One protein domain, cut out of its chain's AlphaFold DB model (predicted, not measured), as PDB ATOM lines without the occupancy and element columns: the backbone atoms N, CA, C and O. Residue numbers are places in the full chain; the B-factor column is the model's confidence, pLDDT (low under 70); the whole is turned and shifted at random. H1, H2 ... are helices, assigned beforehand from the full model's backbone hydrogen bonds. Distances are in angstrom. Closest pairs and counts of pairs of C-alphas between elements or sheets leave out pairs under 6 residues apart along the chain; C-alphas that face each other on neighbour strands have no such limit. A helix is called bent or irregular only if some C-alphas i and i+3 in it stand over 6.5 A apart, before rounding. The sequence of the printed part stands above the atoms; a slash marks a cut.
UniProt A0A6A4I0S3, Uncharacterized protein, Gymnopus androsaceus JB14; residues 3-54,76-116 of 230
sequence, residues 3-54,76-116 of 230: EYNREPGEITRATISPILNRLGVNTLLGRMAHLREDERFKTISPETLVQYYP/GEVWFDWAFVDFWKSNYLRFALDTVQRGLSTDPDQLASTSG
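AT A GLANCE: This is residues 3 to 54 and 76 to 116 of the 230 residues of an uncharacterized protein of Gymnopus androsaceus JB14 (UniProt A0A6A4I0S3). Two helical stretches, H2 and H4b, lie side by side and run opposite ways, and they make the middle of a loose, elongated body; the long helix H4 bends between its arms, H4a leading off from H4b at a steep angle. H1 lies at one end of this pair, crosswise to H4b, and the very short H3 is at the other end, near H4a. The printed part has 93 residues with four named helices, H1, H2, H3 and H4 in chain order, and no named strand; the class is all helix. It is loose, with a radius of gyration of the C-alphas of 16.2 A, and spans 47 by 27 by 26 A.

IN THESE COORDINATES: Begin with the longest helix, H4, residues 82 to 104. By its hydrogen bonds it was assigned as one helix, but it is bent: C-alphas 90 and 93 are 7.4 A apart. Find C-alpha 82 at (-8.199, -25.344, 26.409); from there arm H4a runs 12.0 A to residue 90. Arm H4b, residues 93 to 104, runs 16.6 A and ends at C-alpha 104 at (12.404, -42.687, 44.818). Look next at H2, residues 25 to 37, 18.2 A long. H1, residues 13 to 23, begins at C-alpha 13 at (-3.061, -41.832, 49.254) and is 15.4 A long; it is irregular, but only just, with C-alphas 15 and 18 at 6.6 A. H3 is residues 39 to 42, 5.1 A long.

HOW THE PARTS SIT: Arms H4a and H4b stand at a steep tilt of 51 degrees. H2 and H4b touch, at a shallow tilt of 16 degrees and opposite ways; look at their closest C-alphas, those of Val 25 and Gly 103, 5.5 A apart. H2 and H4a are close but not clearly touching, with C-alphas of Arg 36 and Lys 89 closest at 7.9 A. H3 is close to H4a but not clearly touching it, the closest C-alphas being those of Phe 41 and Val 85 at 7.0 A. At the other end, H1 is close to H4b but not clearly touching it, about perpendicular at 85 degrees, with C-alphas of Asn 21 and Gly 103 closest at 6.7 A. H1 and H2 meet only through their link, while H1 and H3 are apart. Every O i to N i+4 pair is within hydrogen-bond range in H2, H4a and H4b, against 5 of 7 in H1; H3 is too short for such a pair.

THE WHOLE: The C-alphas of Pro 8 and Pro 54, the two farthest apart, are 48.1 A apart. Residues 55 to 75 are not printed, and C-alphas 54 and 76 are 10.5 A apart across this cut, which lies in the link from H3 to H4. The links H1 to H2 and H2 to H3 are tight. Residues 43 to 54 and 105 to 116 hold no named element. The mean pLDDT of the printed part is 70.6; 38 residues are under 70, among them residues 3 to 9, 47 to 54 and 100 to 116.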
ATOM      1  N   GLU A   3      -2.425 -36.596  43.958       66.12
ATOM      2  CA  GLU A   3      -1.729 -35.375  44.360       66.12
ATOM      3  C   GLU A   3      -2.606 -34.324  45.080       66.12
ATOM      4  O   GLU A   3      -2.104 -33.479  45.821       66.12
ATOM      5  N   TYR A   4      -3.930 -34.392  44.929       68.31
ATOM      6  CA  TYR A   4      -4.871 -33.474  45.591       68.31
ATOM      7  C   TYR A   4      -5.729 -34.167  46.650       68.31
ATOM      8  O   TYR A   4      -6.601 -33.536  47.238       68.31
ATOM      9  N   ASN A   5      -5.475 -35.448  46.923       67.12
ATOM     10  CA  ASN A   5      -6.195 -36.184  47.948       67.12
ATOM     11  C   ASN A   5      -5.710 -35.719  49.329       67.12
ATOM     12  O   ASN A   5      -4.581 -36.024  49.720       67.12
ATOM     13  N   ARG A   6      -6.506 -34.866  49.982       65.50
ATOM     14  CA  ARG A   6      -6.207 -34.231  51.279       65.50
ATOM     15  C   ARG A   6      -7.154 -34.684  52.391       65.50
ATOM     16  O   ARG A   6      -6.877 -34.414  53.552       65.50
ATOM     17  N   GLU A   7      -8.247 -35.352  52.036       59.97
ATOM     18  CA  GLU A   7      -9.308 -35.742  52.961       59.97
ATOM     19  C   GLU A   7      -9.371 -37.270  53.102       59.97
ATOM     20  O   GLU A   7      -9.105 -37.988  52.132       59.97
ATOM     21  N   PRO A   8      -9.720 -37.795  54.287       61.19
ATOM     22  CA  PRO A   8      -9.901 -39.225  54.501       61.19
ATOM     23  C   PRO A   8     -11.194 -39.709  53.822       61.19
ATOM     24  O   PRO A   8     -12.241 -39.825  54.450       61.19
ATOM     25  N   GLY A   9     -11.122 -39.963  52.514       66.94
ATOM     26  CA  GLY A   9     -12.161 -40.646  51.736       66.94
ATOM     27  C   GLY A   9     -11.917 -42.157  51.607       66.94
ATOM     28  O   GLY A   9     -10.906 -42.678  52.074       66.94
ATOM     29  N   GLU A  10     -12.821 -42.864  50.916       71.06
ATOM     30  CA  GLU A  10     -12.744 -44.322  50.680       71.06
ATOM     31  C   GLU A  10     -11.457 -44.763  49.959       71.06
ATOM     32  O   GLU A  10     -10.948 -45.859  50.187       71.06
ATOM     33  N   ILE A  11     -10.903 -43.893  49.109       74.12
ATOM     34  CA  ILE A  11      -9.629 -44.112  48.425       74.12
ATOM     35  C   ILE A  11      -8.629 -43.101  48.982       74.12
ATOM     36  O   ILE A  11      -8.695 -41.918  48.655       74.12
ATOM     37  N   THR A  12      -7.684 -43.559  49.801       74.06
ATOM     38  CA  THR A  12      -6.641 -42.716  50.414       74.06
ATOM     39  C   THR A  12      -5.331 -42.762  49.622       74.06
ATOM     40  O   THR A  12      -5.101 -43.676  48.821       74.06
ATOM     41  N   ARG A  13      -4.411 -41.812  49.862       72.44
ATOM     42  CA  ARG A  13      -3.061 -41.832  49.254       72.44
ATOM     43  C   ARG A  13      -2.330 -43.153  49.500       72.44
ATOM     44  O   ARG A  13      -1.715 -43.685  48.577       72.44
ATOM     45  N   ALA A  14      -2.466 -43.723  50.696       72.56
ATOM     46  CA  ALA A  14      -1.870 -45.007  51.054       72.56
ATOM     47  C   ALA A  14      -2.339 -46.161  50.148       72.56
ATOM     48  O   ALA A  14      -1.536 -47.016  49.792       72.56
ATOM     49  N   THR A  15      -3.604 -46.157  49.711       77.06
ATOM     50  CA  THR A  15      -4.141 -47.194  48.807       77.06
ATOM     51  C   THR A  15      -3.678 -47.030  47.357       77.06
ATOM     52  O   THR A  15      -3.440 -48.016  46.663       77.06
ATOM     53  N   ILE A  16      -3.493 -45.789  46.897       75.94
ATOM     54  CA  ILE A  16      -3.084 -45.492  45.516       75.94
ATOM     55  C   ILE A  16      -1.557 -45.636  45.342       75.94
ATOM     56  O   ILE A  16      -1.087 -46.021  44.270       75.94
ATOM     57  N   SER A  17      -0.773 -45.365  46.389       73.94
ATOM     58  CA  SER A  17       0.697 -45.449  46.385       73.94
ATOM     59  C   SER A  17       1.264 -46.782  45.845       73.94
ATOM     60  O   SER A  17       2.043 -46.748  44.888       73.94
ATOM     61  N   PRO A  18       0.844 -47.971  46.330       77.88
ATOM     62  CA  PRO A  18       1.360 -49.242  45.817       77.88
ATOM     63  C   PRO A  18       0.992 -49.497  44.348       77.88
ATOM     64  O   PRO A  18       1.735 -50.171  43.641       77.88
ATOM     65  N   ILE A  19      -0.121 -48.941  43.855       79.06
ATOM     66  CA  ILE A  19      -0.523 -49.056  42.445       79.06
ATOM     67  C   ILE A  19       0.430 -48.246  41.558       79.06
ATOM     68  O   ILE A  19       0.874 -48.731  40.516       79.06
ATOM     69  N   LEU A  20       0.795 -47.038  41.995       75.06
ATOM     70  CA  LEU A  20       1.751 -46.182  41.291       75.06
ATOM     71  C   LEU A  20       3.154 -46.804  41.264       75.06
ATOM     72  O   LEU A  20       3.797 -46.816  40.215       75.06
ATOM     73  N   ASN A  21       3.582 -47.411  42.372       75.25
ATOM     74  CA  ASN A  21       4.865 -48.110  42.442       75.25
ATOM     75  C   ASN A  21       4.913 -49.337  41.515       75.25
ATOM     76  O   ASN A  21       5.944 -49.594  40.899       75.25
ATOM     77  N   ARG A  22       3.795 -50.063  41.349       79.38
ATOM     78  CA  ARG A  22       3.695 -51.196  40.406       79.38
ATOM     79  C   ARG A  22       3.735 -50.774  38.938       79.38
ATOM     80  O   ARG A  22       4.230 -51.534  38.113       79.38
ATOM     81  N   LEU A  23       3.200 -49.599  38.603       80.25
ATOM     82  CA  LEU A  23       3.235 -49.064  37.238       80.25
ATOM     83  C   LEU A  23       4.649 -48.603  36.841       80.25
ATOM     84  O   LEU A  23       5.015 -48.654  35.666       80.25
ATOM     85  N   GLY A  24       5.444 -48.195  37.830       76.38
ATOM     86  CA  GLY A  24       6.799 -47.704  37.641       76.38
ATOM     87  C   GLY A  24       6.826 -46.226  37.255       76.38
ATOM     88  O   GLY A  24       6.116 -45.756  36.366       76.38
ATOM     89  N   VAL A  25       7.713 -45.497  37.922       76.50
ATOM     90  CA  VAL A  25       7.911 -44.042  37.805       76.50
ATOM     91  C   VAL A  25       8.250 -43.635  36.377       76.50
ATOM     92  O   VAL A  25       7.652 -42.717  35.823       76.50
ATOM     93  N   ASN A  26       9.166 -44.376  35.754       79.00
ATOM     94  CA  ASN A  26       9.621 -44.126  34.390       79.00
ATOM     95  C   ASN A  26       8.505 -44.359  33.363       79.00
ATOM     96  O   ASN A  26       8.389 -43.606  32.401       79.00
ATOM     97  N   THR A  27       7.645 -45.358  33.590       83.75
ATOM     98  CA  THR A  27       6.485 -45.626  32.731       83.75
ATOM     99  C   THR A  27       5.482 -44.480  32.800       83.75
ATOM    100  O   THR A  27       4.955 -44.056  31.772       83.75
ATOM    101  N   LEU A  28       5.214 -43.964  34.003       79.94
ATOM    102  CA  LEU A  28       4.293 -42.849  34.196       79.94
ATOM    103  C   LEU A  28       4.852 -41.560  33.581       79.94
ATOM    104  O   LEU A  28       4.153 -40.903  32.812       79.94
ATOM    105  N   LEU A  29       6.122 -41.250  33.845       82.19
ATOM    106  CA  LEU A  29       6.792 -40.074  33.296       82.19
ATOM    107  C   LEU A  29       6.871 -40.126  31.763       82.19
ATOM    108  O   LEU A  29       6.578 -39.131  31.107       82.19
ATOM    109  N   GLY A  30       7.180 -41.291  31.188       82.94
ATOM    110  CA  GLY A  30       7.191 -41.495  29.738       82.94
ATOM    111  C   GLY A  30       5.813 -41.293  29.105       82.94
ATOM    112  O   GLY A  30       5.689 -40.602  28.099       82.94
ATOM    113  N   ARG A  31       4.741 -41.805  29.728       84.31
ATOM    114  CA  ARG A  31       3.362 -41.569  29.254       84.31
ATOM    115  C   ARG A  31       2.960 -40.097  29.340       84.31
ATOM    116  O   ARG A  31       2.304 -39.589  28.435       84.31
ATOM    117  N   MET A  32       3.364 -39.409  30.404       82.88
ATOM    118  CA  MET A  32       3.131 -37.973  30.556       82.88
ATOM    119  C   MET A  32       3.906 -37.144  29.525       82.88
ATOM    120  O   MET A  32       3.364 -36.172  28.999       82.88
ATOM    121  N   ALA A  33       5.144 -37.535  29.217       83.25
ATOM    122  CA  ALA A  33       5.956 -36.904  28.183       83.25
ATOM    123  C   ALA A  33       5.341 -37.104  26.790       83.25
ATOM    124  O   ALA A  33       5.175 -36.130  26.063       83.25
ATOM    125  N   HIS A  34       4.882 -38.315  26.462       86.19
ATOM    126  CA  HIS A  34       4.197 -38.578  25.194       86.19
ATOM    127  C   HIS A  34       2.917 -37.756  25.018       86.19
ATOM    128  O   HIS A  34       2.661 -37.262  23.925       86.19
ATOM    129  N   LEU A  35       2.140 -37.542  26.087       84.81
ATOM    130  CA  LEU A  35       0.962 -36.669  26.021       84.81
ATOM    131  C   LEU A  35       1.345 -35.205  25.746       84.81
ATOM    132  O   LEU A  35       0.646 -34.511  25.018       84.81
ATOM    133  N   ARG A  36       2.470 -34.734  26.301       82.75
ATOM    134  CA  ARG A  36       3.003 -33.390  26.028       82.75
ATOM    135  C   ARG A  36       3.524 -33.257  24.594       82.75
ATOM    136  O   ARG A  36       3.473 -32.173  24.016       82.75
ATOM    137  N   GLU A  37       4.079 -34.334  24.057       84.44
ATOM    138  CA  GLU A  37       4.655 -34.380  22.717       84.44
ATOM    139  C   GLU A  37       3.610 -34.550  21.609       84.44
ATOM    140  O   GLU A  37       3.941 -34.264  20.460       84.44
ATOM    141  N   ASP A  38       2.370 -34.938  21.940       86.06
ATOM    142  CA  ASP A  38       1.268 -35.076  20.983       86.06
ATOM    143  C   ASP A  38       1.005 -33.742  20.262       86.06
ATOM    144  O   ASP A  38       0.758 -32.699  20.875       86.06
ATOM    145  N   GLU A  39       1.052 -33.777  18.931       77.00
ATOM    146  CA  GLU A  39       0.835 -32.608  18.079       77.00
ATOM    147  C   GLU A  39      -0.561 -32.011  18.281       77.00
ATOM    148  O   GLU A  39      -0.710 -30.789  18.264       77.00
ATOM    149  N   ARG A  40      -1.571 -32.835  18.590       80.56
ATOM    150  CA  ARG A  40      -2.922 -32.364  18.941       80.56
ATOM    151  C   ARG A  40      -2.946 -31.618  20.271       80.56
ATOM    152  O   ARG A  40      -3.753 -30.726  20.469       80.56
ATOM    153  N   PHE A  41      -2.037 -31.938  21.187       82.62
ATOM    154  CA  PHE A  41      -1.931 -31.262  22.480       82.62
ATOM    155  C   PHE A  41      -1.140 -29.941  22.388       82.62
ATOM    156  O   PHE A  41      -1.420 -28.969  23.101       82.62
ATOM    157  N   LYS A  42      -0.144 -29.866  21.494       80.19
ATOM    158  CA  LYS A  42       0.671 -28.654  21.280       80.19
ATOM    159  C   LYS A  42      -0.070 -27.544  20.545       80.19
ATOM    160  O   LYS A  42       0.108 -26.377  20.878       80.19
ATOM    161  N   THR A  43      -0.857 -27.920  19.547       77.31
ATOM    162  CA  THR A  43      -1.537 -27.019  18.602       77.31
ATOM    163  C   THR A  43      -2.746 -26.301  19.197       77.31
ATOM    164  O   THR A  43      -3.149 -25.259  18.679       77.31
ATOM    165  N   ILE A  44      -3.296 -26.803  20.303       78.44
ATOM    166  CA  ILE A  44      -4.397 -26.152  21.012       78.44
ATOM    167  C   ILE A  44      -3.870 -24.906  21.729       78.44
ATOM    168  O   ILE A  44      -2.912 -24.956  22.510       78.44
ATOM    169  N   SER A  45      -4.523 -23.787  21.432       71.38
ATOM    170  CA  SER A  45      -4.242 -22.436  21.924       71.38
ATOM    171  C   SER A  45      -5.554 -21.806  22.408       71.38
ATOM    172  O   SER A  45      -6.612 -22.299  22.013       71.38
ATOM    173  N   PRO A  46      -5.529 -20.715  23.202       72.81
ATOM    174  CA  PRO A  46      -6.753 -20.067  23.689       72.81
ATOM    175  C   PRO A  46      -7.747 -19.719  22.568       72.81
ATOM    176  O   PRO A  46      -8.954 -19.795  22.757       72.81
ATOM    177  N   GLU A  47      -7.217 -19.399  21.384       67.81
ATOM    178  CA  GLU A  47      -7.971 -18.986  20.195       67.81
ATOM    179  C   GLU A  47      -8.295 -20.150  19.231       67.81
ATOM    180  O   GLU A  47      -8.959 -19.952  18.214       67.81
ATOM    181  N   THR A  48      -7.836 -21.375  19.526       63.59
ATOM    182  CA  THR A  48      -7.911 -22.538  18.622       63.59
ATOM    183  C   THR A  48      -8.543 -23.731  19.339       63.59
ATOM    184  O   THR A  48      -7.861 -24.683  19.717       63.59
ATOM    185  N   LEU A  49      -9.863 -23.675  19.534       60.25
ATOM    186  CA  LEU A  49     -10.664 -24.755  20.138       60.25
ATOM    187  C   LEU A  49     -10.964 -25.906  19.164       60.25
ATOM    188  O   LEU A  49     -11.277 -27.012  19.592       60.25
ATOM    189  N   VAL A  50     -10.874 -25.647  17.859       58.16
ATOM    190  CA  VAL A  50     -11.245 -26.585  16.798       58.16
ATOM    191  C   VAL A  50     -10.024 -26.834  15.920       58.16
ATOM    192  O   VAL A  50      -9.560 -25.924  15.229       58.16
ATOM    193  N   GLN A  51      -9.487 -28.056  15.954       57.34
ATOM    194  CA  GLN A  51      -8.422 -28.457  15.041       57.34
ATOM    195  C   GLN A  51      -9.013 -28.996  13.744       57.34
ATOM    196  O   GLN A  51      -9.771 -29.962  13.731       57.34
ATOM    197  N   TYR A  52      -8.594 -28.404  12.633       55.06
ATOM    198  CA  TYR A  52      -8.807 -28.978  11.314       55.06
ATOM    199  C   TYR A  52      -7.634 -29.908  11.011       55.06
ATOM    200  O   TYR A  52      -6.487 -29.460  10.944       55.06
ATOM    201  N   TYR A  53      -7.898 -31.206  10.856       48.41
ATOM    202  CA  TYR A  53      -6.867 -32.142  10.415       48.41
ATOM    203  C   TYR A  53      -6.475 -31.810   8.965       48.41
ATOM    204  O   TYR A  53      -7.363 -31.678   8.115       48.41
ATOM    205  N   PRO A  54      -5.180 -31.688   8.621       50.28
ATOM    206  CA  PRO A  54      -4.788 -31.674   7.226       50.28
ATOM    207  C   PRO A  54      -4.958 -33.101   6.699       50.28
ATOM    208  O   PRO A  54      -4.181 -33.993   7.029       50.28
ATOM    209  N   GLY A  76     -14.453 -30.181  12.411       57.81
ATOM    210  CA  GLY A  76     -13.262 -29.892  13.177       57.81
ATOM    211  C   GLY A  76     -13.323 -30.700  14.465       57.81
ATOM    212  O   GLY A  76     -14.230 -30.522  15.280       57.81
ATOM    213  N   GLU A  77     -12.389 -31.627  14.622       63.84
ATOM    214  CA  GLU A  77     -12.377 -32.534  15.757       63.84
ATOM    215  C   GLU A  77     -11.838 -31.799  16.986       63.84
ATOM    216  O   GLU A  77     -10.704 -31.305  17.011       63.84
ATOM    217  N   VAL A  78     -12.661 -31.728  18.031       73.12
ATOM    218  CA  VAL A  78     -12.264 -31.186  19.332       73.12
ATOM    219  C   VAL A  78     -11.763 -32.340  20.193       73.12
ATOM    220  O   VAL A  78     -12.550 -33.104  20.749       73.12
ATOM    221  N   TRP A  79     -10.441 -32.479  20.284       76.94
ATOM    222  CA  TRP A  79      -9.799 -33.550  21.056       76.94
ATOM    223  C   TRP A  79      -9.585 -33.187  22.532       76.94
ATOM    224  O   TRP A  79      -9.716 -34.054  23.395       76.94
ATOM    225  N   PHE A  80      -9.272 -31.922  22.839       79.94
ATOM    226  CA  PHE A  80      -9.050 -31.451  24.210       79.94
ATOM    227  C   PHE A  80      -9.609 -30.044  24.423       79.94
ATOM    228  O   PHE A  80      -9.583 -29.207  23.524       79.94
ATOM    229  N   ASP A  81     -10.059 -29.777  25.646       82.50
ATOM    230  CA  ASP A  81     -10.457 -28.442  26.084       82.50
ATOM    231  C   ASP A  81      -9.230 -27.578  26.429       82.50
ATOM    232  O   ASP A  81      -8.250 -28.069  27.001       82.50
ATOM    233  N   TRP A  82      -9.290 -26.278  26.124       81.56
ATOM    234  CA  TRP A  82      -8.199 -25.344  26.409       81.56
ATOM    235  C   TRP A  82      -7.893 -25.270  27.907       81.56
ATOM    236  O   TRP A  82      -6.723 -25.322  28.285       81.56
ATOM    237  N   ALA A  83      -8.914 -25.229  28.771       82.75
ATOM    238  CA  ALA A  83      -8.691 -25.153  30.215       82.75
ATOM    239  C   ALA A  83      -7.967 -26.401  30.746       82.75
ATOM    240  O   ALA A  83      -7.108 -26.307  31.625       82.75
ATOM    241  N   PHE A  84      -8.251 -27.573  30.171       83.88
ATOM    242  CA  PHE A  84      -7.530 -28.805  30.480       83.88
ATOM    243  C   PHE A  84      -6.070 -28.760  30.003       83.88
ATOM    244  O   PHE A  84      -5.165 -29.131  30.752       83.88
ATOM    245  N   VAL A  85      -5.828 -28.293  28.774       83.81
ATOM    246  CA  VAL A  85      -4.478 -28.175  28.200       83.81
ATOM    247  C   VAL A  85      -3.626 -27.186  28.996       83.81
ATOM    248  O   VAL A  85      -2.473 -27.489  29.310       83.81
ATOM    249  N   ASP A  86      -4.190 -26.038  29.362       82.62
ATOM    250  CA  ASP A  86      -3.531 -25.010  30.167       82.62
ATOM    251  C   ASP A  86      -3.217 -25.509  31.584       82.62
ATOM    252  O   ASP A  86      -2.075 -25.421  32.049       82.62
ATOM    253  N   PHE A  87      -4.187 -26.158  32.237       84.62
ATOM    254  CA  PHE A  87      -3.972 -26.817  33.523       84.62
ATOM    255  C   PHE A  87      -2.840 -27.848  33.442       84.62
ATOM    256  O   PHE A  87      -1.941 -27.855  34.287       84.62
ATOM    257  N   TRP A  88      -2.849 -28.711  32.426       84.31
ATOM    258  CA  TRP A  88      -1.846 -29.759  32.277       84.31
ATOM    259  C   TRP A  88      -0.457 -29.186  31.993       84.31
ATOM    260  O   TRP A  88       0.506 -29.614  32.625       84.31
ATOM    261  N   LYS A  89      -0.336 -28.183  31.111       81.81
ATOM    262  CA  LYS A  89       0.935 -27.491  30.828       81.81
ATOM    263  C   LYS A  89       1.490 -26.814  32.084       81.81
ATOM    264  O   LYS A  89       2.665 -27.001  32.400       81.81
ATOM    265  N   SER A  90       0.641 -26.112  32.832       80.31
ATOM    266  CA  SER A  90       1.017 -25.393  34.057       80.31
ATOM    267  C   SER A  90       1.428 -26.322  35.200       80.31
ATOM    268  O   SER A  90       2.307 -25.994  35.996       80.31
ATOM    269  N   ASN A  91       0.837 -27.516  35.273       74.62
ATOM    270  CA  ASN A  91       1.107 -28.478  36.341       74.62
ATOM    271  C   ASN A  91       2.041 -29.625  35.915       74.62
ATOM    272  O   ASN A  91       2.412 -30.439  36.758       74.62
ATOM    273  N   TYR A  92       2.478 -29.692  34.651       75.81
ATOM    274  CA  TYR A  92       3.318 -30.774  34.119       75.81
ATOM    275  C   TYR A  92       4.611 -30.956  34.916       75.81
ATOM    276  O   TYR A  92       4.923 -32.065  35.343       75.81
ATOM    277  N   LEU A  93       5.342 -29.862  35.158       67.94
ATOM    278  CA  LEU A  93       6.588 -29.904  35.927       67.94
ATOM    279  C   LEU A  93       6.340 -30.370  37.361       67.94
ATOM    280  O   LEU A  93       7.124 -31.148  37.897       67.94
ATOM    281  N   ARG A  94       5.218 -29.949  37.953       71.38
ATOM    282  CA  ARG A  94       4.810 -30.368  39.293       71.38
ATOM    283  C   ARG A  94       4.502 -31.862  39.342       71.38
ATOM    284  O   ARG A  94       5.024 -32.559  40.199       71.38
ATOM    285  N   PHE A  95       3.700 -32.362  38.403       69.81
ATOM    286  CA  PHE A  95       3.348 -33.779  38.319       69.81
ATOM    287  C   PHE A  95       4.555 -34.670  37.994       69.81
ATOM    288  O   PHE A  95       4.671 -35.763  38.547       69.81
ATOM    289  N   ALA A  96       5.463 -34.211  37.129       70.69
ATOM    290  CA  ALA A  96       6.693 -34.923  36.790       70.69
ATOM    291  C   ALA A  96       7.650 -34.995  37.990       70.69
ATOM    292  O   ALA A  96       8.176 -36.066  38.290       70.69
ATOM    293  N   LEU A  97       7.828 -33.881  38.709       63.09
ATOM    294  CA  LEU A  97       8.662 -33.832  39.907       63.09
ATOM    295  C   LEU A  97       8.072 -34.687  41.040       63.09
ATOM    296  O   LEU A  97       8.811 -35.461  41.639       63.09
ATOM    297  N   ASP A  98       6.758 -34.620  41.275       68.06
ATOM    298  CA  ASP A  98       6.064 -35.440  42.283       68.06
ATOM    299  C   ASP A  98       6.184 -36.943  41.982       68.06
ATOM    300  O   ASP A  98       6.478 -37.750  42.864       68.06
ATOM    301  N   THR A  99       6.037 -37.320  40.708       70.00
ATOM    302  CA  THR A  99       6.200 -38.705  40.245       70.00
ATOM    303  C   THR A  99       7.611 -39.228  40.532       70.00
ATOM    304  O   THR A  99       7.759 -40.344  41.027       70.00
ATOM    305  N   VAL A 100       8.645 -38.421  40.267       64.88
ATOM    306  CA  VAL A 100      10.053 -38.789  40.498       64.88
ATOM    307  C   VAL A 100      10.400 -38.822  41.985       64.88
ATOM    308  O   VAL A 100      11.010 -39.788  42.441       64.88
ATOM    309  N   GLN A 101       9.991 -37.809  42.753       61.16
ATOM    310  CA  GLN A 101      10.271 -37.727  44.187       61.16
ATOM    311  C   GLN A 101       9.627 -38.885  44.949       61.16
ATOM    312  O   GLN A 101      10.311 -39.577  45.694       61.16
ATOM    313  N   ARG A 102       8.346 -39.172  44.710       60.94
ATOM    314  CA  ARG A 102       7.639 -40.264  45.400       60.94
ATOM    315  C   ARG A 102       8.003 -41.649  44.888       60.94
ATOM    316  O   ARG A 102       7.889 -42.635  45.607       60.94
ATOM    317  N   GLY A 103       8.454 -41.715  43.642       57.66
ATOM    318  CA  GLY A 103       9.025 -42.901  43.035       57.66
ATOM    319  C   GLY A 103      10.326 -43.389  43.665       57.66
ATOM    320  O   GLY A 103      10.643 -44.576  43.590       57.66
ATOM    321  N   LEU A 104      11.073 -42.459  44.266       52.94
ATOM    322  CA  LEU A 104      12.404 -42.687  44.818       52.94
ATOM    323  C   LEU A 104      12.475 -42.438  46.337       52.94
ATOM    324  O   LEU A 104      13.453 -42.824  46.972       52.94
ATOM    325  N   SER A 105      11.473 -41.799  46.943       53.31
ATOM    326  CA  SER A 105      11.452 -41.440  48.364       53.31
ATOM    327  C   SER A 105      10.042 -41.542  48.959       53.31
ATOM    328  O   SER A 105       9.147 -40.775  48.634       53.31
ATOM    329  N   THR A 106       9.897 -42.553  49.814       56.81
ATOM    330  CA  THR A 106       9.343 -42.494  51.178       56.81
ATOM    331  C   THR A 106       7.966 -41.850  51.425       56.81
ATOM    332  O   THR A 106       7.765 -40.663  51.230       56.81
ATOM    333  N   ASP A 107       7.101 -42.671  52.033       55.62
ATOM    334  CA  ASP A 107       5.919 -42.352  52.853       55.62
ATOM    335  C   ASP A 107       4.739 -41.612  52.166       55.62
ATOM    336  O   ASP A 107       4.867 -40.450  51.785       55.62
ATOM    337  N   PRO A 108       3.550 -42.241  52.012       55.75
ATOM    338  CA  PRO A 108       2.381 -41.624  51.364       55.75
ATOM    339  C   PRO A 108       1.868 -40.331  52.022       55.75
ATOM    340  O   PRO A 108       1.153 -39.583  51.345       55.75
ATOM    341  N   ASP A 109       2.242 -40.073  53.280       54.66
ATOM    342  CA  ASP A 109       1.866 -38.880  54.051       54.66
ATOM    343  C   ASP A 109       2.936 -37.776  54.047       54.66
ATOM    344  O   ASP A 109       2.673 -36.658  54.500       54.66
ATOM    345  N   GLN A 110       4.129 -38.034  53.497       54.88
ATOM    346  CA  GLN A 110       5.100 -36.967  53.286       54.88
ATOM    347  C   GLN A 110       4.651 -36.118  52.100       54.88
ATOM    348  O   GLN A 110       4.687 -36.520  50.936       54.88
ATOM    349  N   LEU A 111       4.190 -34.912  52.428       49.47
ATOM    350  CA  LEU A 111       4.012 -33.828  51.473       49.47
ATOM    351  C   LEU A 111       5.272 -33.729  50.612       49.47
ATOM    352  O   LEU A 111       6.377 -33.837  51.150       49.47
ATOM    353  N   ALA A 112       5.088 -33.484  49.310       47.44
ATOM    354  CA  ALA A 112       6.139 -33.076  48.389       47.44
ATOM    355  C   ALA A 112       6.852 -31.851  48.974       47.44
ATOM    356  O   ALA A 112       6.490 -30.696  48.753       47.44
ATOM    357  N   SER A 113       7.841 -32.134  49.809       42.53
ATOM    358  CA  SER A 113       8.777 -31.164  50.313       42.53
ATOM    359  C   SER A 113       9.595 -30.835  49.087       42.53
ATOM    360  O   SER A 113      10.255 -31.708  48.520       42.53
ATOM    361  N   THR A 114       9.452 -29.599  48.616       45.19
ATOM    362  CA  THR A 114      10.334 -28.988  47.624       45.19
ATOM    363  C   THR A 114      11.731 -29.555  47.823       45.19
ATOM    364  O   THR A 114      12.247 -29.468  48.939       45.19
ATOM    365  N   SER A 115      12.257 -30.221  46.791       49.22
ATOM    366  CA  SER A 115      13.526 -30.946  46.805       49.22
ATOM    367  C   SER A 115      14.534 -30.264  47.723       49.22
ATOM    368  O   SER A 115      14.722 -29.050  47.610       49.22
ATOM    369  N   GLY A 116      15.158 -31.029  48.625       57.81
ATOM    370  CA  GLY A 116      16.215 -30.519  49.497       57.81
ATOM    371  C   GLY A 116      17.191 -29.639  48.702       57.81
ATOM    372  O   GLY A 116      17.509 -29.971  47.556       57.81
TER     373      GLY A 116